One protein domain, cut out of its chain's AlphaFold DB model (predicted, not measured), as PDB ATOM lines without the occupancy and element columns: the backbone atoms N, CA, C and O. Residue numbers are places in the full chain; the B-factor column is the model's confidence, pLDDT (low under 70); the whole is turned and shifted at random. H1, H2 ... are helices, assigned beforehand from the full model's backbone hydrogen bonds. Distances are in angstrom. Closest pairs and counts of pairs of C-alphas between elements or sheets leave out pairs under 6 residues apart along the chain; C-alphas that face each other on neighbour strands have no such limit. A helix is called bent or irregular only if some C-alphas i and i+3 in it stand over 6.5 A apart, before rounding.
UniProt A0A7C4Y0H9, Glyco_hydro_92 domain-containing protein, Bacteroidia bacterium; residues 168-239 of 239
ATOM      1  N   GLU A 168     161.637 221.563 166.945       98.56
ATOM      2  CA  GLU A 168     161.431 220.310 167.686       98.56
ATOM      3  C   GLU A 168     161.383 219.082 166.764       98.56
ATOM      4  O   GLU A 168     162.092 218.113 167.006       98.56
ATOM      5  N   GLU A 169     160.635 219.139 165.655       98.38
ATOM      6  CA  GLU A 169     160.496 218.001 164.734       98.38
ATOM      7  C   GLU A 169     161.825 217.615 164.061       98.38
ATOM      8  O   GLU A 169     162.155 216.433 163.950       98.38
ATOM      9  N   ALA A 170     162.601 218.599 163.598       98.25
ATOM     10  CA  ALA A 170     163.882 218.346 162.941       98.25
ATOM     11  C   ALA A 170     164.943 217.872 163.945       98.25
ATOM     12  O   ALA A 170     165.701 216.948 163.649       98.25
ATOM     13  N   PHE A 171     164.944 218.456 165.146       98.56
ATOM     14  CA  PHE A 171     165.773 218.015 166.264       98.56
ATOM     15  C   PHE A 171     165.486 216.554 166.633       98.56
ATOM     16  O   PHE A 171     166.413 215.749 166.702       98.56
ATOM     17  N   THR A 172     164.208 216.191 166.798       98.44
ATOM     18  CA  THR A 172     163.774 214.817 167.081       98.44
ATOM     19  C   THR A 172     164.265 213.849 166.009       98.44
ATOM     20  O   THR A 172     164.883 212.860 166.363       98.44
ATOM     21  N   LYS A 173     164.131 214.167 164.715       98.19
ATOM     22  CA  LYS A 173     164.623 213.289 163.631       98.19
ATOM     23  C   LYS A 173     166.141 213.081 163.646       98.19
ATOM     24  O   LYS A 173     166.617 211.997 163.318       98.19
ATOM     25  N   LEU A 174     166.915 214.115 163.982       97.50
ATOM     26  CA  LEU A 174     168.370 213.985 164.119       97.50
ATOM     27  C   LEU A 174     168.746 213.124 165.330       97.50
ATOM     28  O   LEU A 174     169.727 212.387 165.262       97.50
ATOM     29  N   LEU A 175     167.976 213.224 166.415       97.44
ATOM     30  CA  LEU A 175     168.161 212.412 167.610       97.44
ATOM     31  C   LEU A 175     167.749 210.952 167.363       97.44
ATOM     32  O   LEU A 175     168.537 210.064 167.671       97.44
ATOM     33  N   ASP A 176     166.608 210.712 166.704       97.94
ATOM     34  CA  ASP A 176     166.128 209.383 166.289       97.94
ATOM     35  C   ASP A 176     167.197 208.655 165.478       97.94
ATOM     36  O   ASP A 176     167.530 207.509 165.763       97.94
ATOM     37  N   ARG A 177     167.846 209.361 164.543       97.25
ATOM     38  CA  ARG A 177     168.938 208.809 163.739       97.25
ATOM     39  C   ARG A 177     170.081 208.225 164.579       97.25
ATOM     40  O   ARG A 177     170.691 207.245 164.158       97.25
ATOM     41  N   ILE A 178     170.386 208.796 165.747       96.00
ATOM     42  CA  ILE A 178     171.420 208.249 166.640       96.00
ATOM     43  C   ILE A 178     171.014 206.861 167.150       96.00
ATOM     44  O   ILE A 178     171.862 205.967 167.213       96.00
ATOM     45  N   PHE A 179     169.745 206.674 167.507       95.62
ATOM     46  CA  PHE A 179     169.230 205.399 168.002       95.62
ATOM     47  C   PHE A 179     169.011 204.401 166.854       95.62
ATOM     48  O   PHE A 179     169.500 203.275 166.934       95.62
ATOM     49  N   ASP A 180     168.398 204.835 165.751       95.94
ATOM     50  CA  ASP A 180     168.081 204.006 164.579       95.94
ATOM     51  C   ASP A 180     169.329 203.451 163.874       95.94
ATOM     52  O   ASP A 180     169.330 202.313 163.401       95.94
ATOM     53  N   GLU A 181     170.414 204.233 163.802       94.25
ATOM     54  CA  GLU A 181     171.683 203.800 163.196       94.25
ATOM     55  C   GLU A 181     172.622 203.100 164.198       94.25
ATOM     56  O   GLU A 181     173.748 202.750 163.841       94.25
ATOM     57  N   GLY A 182     172.191 202.878 165.447       90.75
ATOM     58  CA  GLY A 182     173.002 202.209 166.471       90.75
ATOM     59  C   GLY A 182     174.232 203.011 166.915       90.75
ATOM     60  O   GLY A 182     175.230 202.433 167.342       90.75
ATOM     61  N   LEU A 183     174.181 204.341 166.803       91.25
ATOM     62  CA  LEU A 183     175.247 205.257 167.231       91.25
ATOM     63  C   LEU A 183     175.168 205.567 168.736       91.25
ATOM     64  O   LEU A 183     176.110 206.106 169.333       91.25
ATOM     65  N   PHE A 184     174.051 205.219 169.376       92.56
ATOM     66  CA  PHE A 184     173.923 205.251 170.823       92.56
ATOM     67  C   PHE A 184     174.685 204.086 171.476       92.56
ATOM     68  O   PHE A 184     174.472 202.920 171.164       92.56
ATOM     69  N   ALA A 185     175.533 204.417 172.444       87.56
ATOM     70  CA  ALA A 185     176.244 203.480 173.306       87.56
ATOM     71  C   ALA A 185     176.167 203.982 174.751       87.56
ATOM     72  O   ALA A 185     176.034 205.183 174.993       87.56
ATOM     73  N   VAL A 186     176.276 203.086 175.725       87.31
ATOM     74  CA  VAL A 186     176.205 203.464 177.142       87.31
ATOM     75  C   VAL A 186     177.529 204.080 177.601       87.31
ATOM     76  O   VAL A 186     178.353 203.445 178.246       87.31
ATOM     77  N   LYS A 187     177.717 205.354 177.255       90.31
ATOM     78  CA  LYS A 187     178.937 206.136 177.473       90.31
ATOM     79  C   LYS A 187     178.609 207.555 177.946       90.31
ATOM     80  O   LYS A 187     177.553 208.102 177.638       90.31
ATOM     81  N   GLU A 188     179.530 208.161 178.683       91.31
ATOM     82  CA  GLU A 188     179.423 209.474 179.331       91.31
ATOM     83  C   GLU A 188     179.037 210.572 178.333       91.31
ATOM     84  O   GLU A 188     178.155 211.378 178.615       91.31
ATOM     85  N   THR A 189     179.641 210.556 177.137       90.75
ATOM     86  CA  THR A 189     179.475 211.578 176.079       90.75
ATOM     87  C   THR A 189     178.067 211.657 175.487       90.75
ATOM     88  O   THR A 189     177.743 212.591 174.748       90.75
ATOM     89  N   ARG A 190     177.233 210.657 175.778       92.25
ATOM     90  CA  ARG A 190     175.897 210.495 175.207       92.25
ATOM     91  C   ARG A 190     174.846 210.061 176.231       92.25
ATOM     92  O   ARG A 190     173.694 209.841 175.876       92.25
ATOM     93  N   ALA A 191     175.200 210.009 177.516       93.12
ATOM     94  CA  ALA A 191     174.299 209.581 178.586       93.12
ATOM     95  C   ALA A 191     173.051 210.473 178.727       93.12
ATOM     96  O   ALA A 191     172.003 210.010 179.176       93.12
ATOM     97  N   HIS A 192     173.148 211.748 178.338       95.44
ATOM     98  CA  HIS A 192     172.046 212.707 178.408       95.44
ATOM     99  C   HIS A 192     171.099 212.657 177.201       95.44
ATOM    100  O   HIS A 192     170.012 213.223 177.292       95.44
ATOM    101  N   LEU A 193     171.471 211.998 176.093       97.38
ATOM    102  CA  LEU A 193     170.707 212.047 174.838       97.38
ATOM    103  C   LEU A 193     169.234 211.631 174.981       97.38
ATOM    104  O   LEU A 193     168.391 212.377 174.483       97.38
ATOM    105  N   PRO A 194     168.872 210.543 175.698       97.00
ATOM    106  CA  PRO A 194     167.464 210.169 175.864       97.00
ATOM    107  C   PRO A 194     166.621 211.278 176.507       97.00
ATOM    108  O   PRO A 194     165.454 211.467 176.177       97.00
ATOM    109  N   TYR A 195     167.211 212.076 177.397       97.25
ATOM    110  CA  TYR A 195     166.495 213.147 178.086       97.25
ATOM    111  C   TYR A 195     166.209 214.347 177.176       97.25
ATOM    112  O   TYR A 195     165.294 215.123 177.463       97.25
ATOM    113  N   LEU A 196     166.937 214.494 176.063       98.12
ATOM    114  CA  LEU A 196     166.764 215.613 175.135       98.12
ATOM    115  C   LEU A 196     165.418 215.593 174.412       98.12
ATOM    116  O   LEU A 196     164.896 216.658 174.089       98.12
ATOM    117  N   TYR A 197     164.790 214.425 174.259       98.44
ATOM    118  CA  TYR A 197     163.420 214.331 173.755       98.44
ATOM    119  C   TYR A 197     162.421 215.125 174.607       98.44
ATOM    120  O   TYR A 197     161.470 215.687 174.070       98.44
ATOM    121  N   THR A 198     162.658 215.262 175.917       98.19
ATOM    122  CA  THR A 198     161.808 216.092 176.792       98.19
ATOM    123  C   THR A 198     161.847 217.564 176.382       98.19
ATOM    124  O   THR A 198     160.810 218.221 176.372       98.19
ATOM    125  N   TYR A 199     163.023 218.074 176.001       97.44
ATOM    126  CA  TYR A 199     163.174 219.452 175.525       97.44
ATOM    127  C   TYR A 199     162.510 219.675 174.161       97.44
ATOM    128  O   TYR A 199     162.124 220.798 173.862       97.44
ATOM    129  N   ALA A 200     162.336 218.613 173.368       97.38
ATOM    130  CA  ALA A 200     161.628 218.628 172.090       97.38
ATOM    131  C   ALA A 200     160.139 218.236 172.207       97.38
ATOM    132  O   ALA A 200     159.525 217.829 171.225       97.38
ATOM    133  N   GLY A 201     159.559 218.282 173.414       97.62
ATOM    134  CA  GLY A 201     158.135 217.998 173.622       97.62
ATOM    135  C   GLY A 201     157.739 216.520 173.498       97.62
ATOM    136  O   GLY A 201     156.553 216.218 173.389       97.62
ATOM    137  N   ARG A 202     158.707 215.592 173.545       98.12
ATOM    138  CA  ARG A 202     158.516 214.133 173.427       98.12
ATOM    139  C   ARG A 202     158.951 213.355 174.680       98.12
ATOM    140  O   ARG A 202     159.802 212.469 174.598       98.12
ATOM    141  N   PRO A 203     158.392 213.646 175.870       98.19
ATOM    142  CA  PRO A 203     158.723 212.897 177.085       98.19
ATOM    143  C   PRO A 203     158.333 211.409 177.001       98.19
ATOM    144  O   PRO A 203     158.879 210.597 177.742       98.19
ATOM    145  N   ASP A 204     157.408 211.052 176.105       98.12
ATOM    146  CA  ASP A 204     157.036 209.673 175.785       98.12
ATOM    147  C   ASP A 204     158.217 208.886 175.198       98.12
ATOM    148  O   ASP A 204     158.565 207.838 175.742       98.12
ATOM    149  N   ILE A 205     158.895 209.432 174.180       97.88
ATOM    150  CA  ILE A 205     160.099 208.811 173.599       97.88
ATOM    151  C   ILE A 205     161.266 208.855 174.591       97.88
ATOM    152  O   ILE A 205     162.020 207.890 174.714       97.88
ATOM    153  N   ALA A 206     161.401 209.953 175.348       98.00
ATOM    154  CA  ALA A 206     162.435 210.056 176.377       98.00
ATOM    155  C   ALA A 206     162.362 208.877 177.360       98.00
ATOM    156  O   ALA A 206     163.376 208.253 177.667       98.00
ATOM    157  N   ALA A 207     161.156 208.560 177.843       97.56
ATOM    158  CA  ALA A 207     160.937 207.467 178.781       97.56
ATOM    159  C   ALA A 207     161.264 206.097 178.168       97.56
ATOM    160  O   ALA A 207     161.879 205.274 178.844       97.56
ATOM    161  N   GLU A 208     160.894 205.868 176.906       96.88
ATOM    162  CA  GLU A 208     161.196 204.631 176.178       96.88
ATOM    163  C   GLU A 208     162.708 204.385 176.104       96.88
ATOM    164  O   GLU A 208     163.195 203.402 176.667       96.88
ATOM    165  N   HIS A 209     163.475 205.326 175.551       96.50
ATOM    166  CA  HIS A 209     164.926 205.165 175.425       96.50
ATOM    167  C   HIS A 209     165.660 205.129 176.770       96.50
ATOM    168  O   HIS A 209     166.688 204.460 176.895       96.50
ATOM    169  N   VAL A 210     165.160 205.814 177.807       95.00
ATOM    170  CA  VAL A 210     165.714 205.672 179.165       95.00
ATOM    171  C   VAL A 210     165.532 204.241 179.672       95.00
ATOM    172  O   VAL A 210     166.481 203.665 180.203       95.00
ATOM    173  N   LEU A 211     164.349 203.645 179.504       93.88
ATOM    174  CA  LEU A 211     164.087 202.272 179.941       93.88
ATOM    175  C   LEU A 211     164.901 201.248 179.140       93.88
ATOM    176  O   LEU A 211     165.465 200.329 179.736       93.88
ATOM    177  N   GLU A 212     165.022 201.430 177.825       93.00
ATOM    178  CA  GLU A 212     165.876 200.598 176.969       93.00
ATOM    179  C   GLU A 212     167.339 200.659 177.411       93.00
ATOM    180  O   GLU A 212     167.975 199.625 177.607       93.00
ATOM    181  N   ASN A 213     167.864 201.860 177.653       90.94
ATOM    182  CA  ASN A 213     169.231 202.046 178.126       90.94
ATOM    183  C   ASN A 213     169.454 201.394 179.503       90.94
ATOM    184  O   ASN A 213     170.445 200.709 179.717       90.94
ATOM    185  N   LEU A 214     168.507 201.521 180.436       91.12
ATOM    186  CA  LEU A 214     168.615 200.866 181.744       91.12
ATOM    187  C   LEU A 214     168.552 199.331 181.651       91.12
ATOM    188  O   LEU A 214     169.087 198.647 182.523       91.12
ATOM    189  N   SER A 215     167.938 198.780 180.600       91.94
ATOM    190  CA  SER A 215     167.757 197.333 180.439       91.94
ATOM    191  C   SER A 215     169.052 196.552 180.197       91.94
ATOM    192  O   SER A 215     169.085 195.343 180.428       91.94
ATOM    193  N   VAL A 216     170.129 197.223 179.768       91.19
ATOM    194  CA  VAL A 216     171.419 196.559 179.506       91.19
ATOM    195  C   VAL A 216     172.236 196.310 180.777       91.19
ATOM    196  O   VAL A 216     173.243 195.602 180.737       91.19
ATOM    197  N   PHE A 217     171.814 196.878 181.910       92.44
ATOM    198  CA  PHE A 217     172.463 196.676 183.199       92.44
ATOM    199  C   PHE A 217     171.911 195.440 183.919       92.44
ATOM    200  O   PHE A 217     170.719 195.141 183.865       92.44
ATOM    201  N   SER A 218     172.764 194.718 184.650       92.75
ATOM    202  CA  SER A 218     172.324 193.599 185.497       92.75
ATOM    203  C   SER A 218     173.170 193.436 186.759       92.75
ATOM    204  O   SER A 218     174.291 193.926 186.847       92.75
ATOM    205  N   ALA A 219     172.663 192.680 187.736       92.38
ATOM    206  CA  ALA A 219     173.405 192.326 188.951       92.38
ATOM    207  C   ALA A 219     174.453 191.207 188.735       92.38
ATOM    208  O   ALA A 219     174.986 190.655 189.698       92.38
ATOM    209  N   SER A 220     174.720 190.818 187.484       92.62
ATOM    210  CA  SER A 220     175.731 189.806 187.169       92.62
ATOM    211  C   SER A 220     177.145 190.408 187.181       92.62
ATOM    212  O   SER A 220     177.297 191.615 186.986       92.62
ATOM    213  N   PRO A 221     178.208 189.590 187.314       91.56
ATOM    214  CA  PRO A 221     179.589 190.069 187.195       91.56
ATOM    215  C   PRO A 221     179.929 190.753 185.857       91.56
ATOM    216  O   PRO A 221     180.953 191.421 185.770       91.56
ATOM    217  N   TYR A 222     179.087 190.586 184.829       90.25
ATOM    218  CA  TYR A 222     179.224 191.194 183.500       90.25
ATOM    219  C   TYR A 222     178.069 192.155 183.184       90.25
ATOM    220  O   TYR A 222     177.758 192.405 182.025       90.25
ATOM    221  N   GLY A 223     177.384 192.656 184.210       89.50
ATOM    222  CA  GLY A 223     176.177 193.459 184.058       89.50
ATOM    223  C   GLY A 223     176.402 194.931 183.734       89.50
ATOM    224  O   GLY A 223     175.491 195.718 183.961       89.50
ATOM    225  N   MET A 224     177.586 195.308 183.249       89.94
ATOM    226  CA  MET A 224     177.897 196.667 182.810       89.94
ATOM    227  C   MET A 224     178.324 196.649 181.336       89.94
ATOM    228  O   MET A 224     179.188 195.847 180.975       89.94
ATOM    229  N   PRO A 225     177.738 197.512 180.490       90.19
ATOM    230  CA  PRO A 225     177.999 197.529 179.048       90.19
ATOM    231  C   PRO A 225     179.316 198.224 178.656       90.19
ATOM    232  O   PRO A 225     179.775 198.045 177.532       90.19
ATOM    233  N   ASP A 226     179.904 199.020 179.552       91.69
ATOM    234  CA  ASP A 226     181.147 199.774 179.344       91.69
ATOM    235  C   ASP A 226     181.887 199.938 180.689       91.69
ATOM    236  O   ASP A 226     181.430 199.447 181.730       91.69
ATOM    237  N   ASN A 227     183.030 200.625 180.678       92.06
ATOM    238  CA  ASN A 227     183.770 201.009 181.873       92.06
ATOM    239  C   ASN A 227     182.866 201.731 182.879       92.06
ATOM    240  O   ASN A 227     182.079 202.604 182.531       92.06
ATOM    241  N   GLU A 228     183.017 201.386 184.155       91.69
ATOM    242  CA  GLU A 228     182.185 201.933 185.233       91.69
ATOM    243  C   GLU A 228     182.448 203.433 185.490       91.69
ATOM    244  O   GLU A 228     181.552 204.167 185.918       91.69
ATOM    245  N   ASP A 229     183.669 203.882 185.181       92.94
ATOM    246  CA  ASP A 229     184.139 205.266 185.274       92.94
ATOM    247  C   ASP A 229     183.914 205.922 186.647       92.94
ATOM    248  O   ASP A 229     183.426 207.046 186.776       92.94
ATOM    249  N   MET A 230     184.349 205.218 187.697       93.12
ATOM    250  CA  MET A 230     184.436 205.707 189.082       93.12
ATOM    251  C   MET A 230     183.096 206.196 189.657       93.12
ATOM    252  O   MET A 230     183.030 207.233 190.319       93.12
ATOM    253  N   GLY A 231     182.022 205.455 189.419       92.25
ATOM    254  CA  GLY A 231     180.665 205.775 189.852       92.25
ATOM    255  C   GLY A 231     179.803 206.379 188.749       92.25
ATOM    256  O   GLY A 231     178.603 206.551 188.967       92.25
ATOM    257  N   CYS A 232     180.365 206.733 187.587       91.69
ATOM    258  CA  CYS A 232     179.627 207.475 186.568       91.69
ATOM    259  C   CYS A 232     178.477 206.661 185.967       91.69
ATOM    260  O   CYS A 232     177.371 207.184 185.810       91.69
ATOM    261  N   GLN A 233     178.715 205.391 185.640       91.19
ATOM    262  CA  GLN A 233     177.665 204.497 185.147       91.19
ATOM    263  C   GLN A 233     176.702 204.122 186.279       91.19
ATOM    264  O   GLN A 233     175.484 204.232 186.127       91.19
ATOM    265  N   SER A 234     177.241 203.781 187.454       90.81
ATOM    266  CA  SER A 234     176.446 203.368 188.618       90.81
ATOM    267  C   SER A 234     175.495 204.458 189.125       90.81
ATOM    268  O   SER A 234     174.409 204.147 189.594       90.81
ATOM    269  N   ALA A 235     175.845 205.742 188.994       90.81
ATOM    270  CA  ALA A 235     174.979 206.856 189.392       90.81
ATOM    271  C   ALA A 235     173.699 206.986 188.542       90.81
ATOM    272  O   ALA A 235     172.765 207.681 188.946       90.81
ATOM    273  N   ARG A 236     173.653 206.346 187.366       84.69
ATOM    274  CA  ARG A 236     172.509 206.381 186.436       84.69
ATOM    275  C   ARG A 236     171.488 205.290 186.736       84.69
ATOM    276  O   ARG A 236     170.329 205.416 186.353       84.69
ATOM    277  N   VAL A 237     171.919 204.224 187.404       84.44
ATOM    278  CA  VAL A 237     171.095 203.059 187.708       84.44
ATOM    279  C   VAL A 237     170.718 203.065 189.182       84.44
ATOM    280  O   VAL A 237     171.526 203.355 190.060       84.44
ATOM    281  N   LYS A 238     169.468 202.715 189.472       64.31
ATOM    282  CA  LYS A 238     169.057 202.370 190.828       64.31
ATOM    283  C   LYS A 238     168.885 200.858 190.864       64.31
ATOM    284  O   LYS A 238     167.910 200.353 190.315       64.31
ATOM    285  N   ILE A 239     169.874 200.174 191.431       51.00
ATOM    286  CA  ILE A 239     169.814 198.733 191.717       51.00
ATOM    287  C   ILE A 239     168.959 198.516 192.967       51.00
ATOM    288  O   ILE A 239     169.111 199.314 193.924       51.00
TER     289      ILE A 239
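What this domain is: This is residues 168 to 239 of the 239 residues of the protein "Glyco_hydro_92 domain-containing protein" of Bacteroidia bacterium (UniProt A0A7C4Y0H9). Three helices run back and forth at one end of an elongated domain, the short H2 between H1 and H3, and a looped tail, residues 216 to 239, makes the other end. The 72 printed residues hold three named helices, in the order H1, H2, H3, and no named strand; the class is all helix, though under half of the residues, 33 of 72, are in named elements. The whole is only just compact, close to loose, with a radius of gyration of the C-alphas of 12.9 A, and spans 40 by 21 by 18 A.

Where its parts are: Find C-alpha 168 at (161.431, 220.310, 167.686); from there H1, residues 168 to 180, runs 17.9 A. Look next at H2, residues 193 to 199, which is neither bent nor irregular, but only just: C-alphas 194 and 197 are 6.2 A apart. H3, residues 203 to 215, runs 18.3 A to C-alpha 215 at (167.757, 197.333, 180.439).

How they stand to each other: H1 and H2 form a helical hairpin: they only just touch, through residues 172 to 175 of H1 alone, with the C-alphas of Thr 172 and Tyr 197 closest at 6.7 A. They run opposite ways at a shallow tilt of 17 degrees. H2 and H3 form another, opposite ways at a shallow tilt of 17 degrees; they touch, closest at the C-alphas of Pro 194 and Ala 206, 5.1 A. H1 and H3 are apart. Every O i to N i+4 pair is within hydrogen-bond range in H3, against 7 of 9 in H1 and 0 of 3 in H2, where 3 of 4 O i to N i+3 pairs are.

The domain as a whole: The C-alphas of Glu 169 and Pro 221 are the two farthest apart, 40.6 A. The printed part has no cut; H1 to H2 is a long link, H2 to H3 a tight one. Look for low confidence, pLDDT under 70, at residues 238 to 239, where the chain ends.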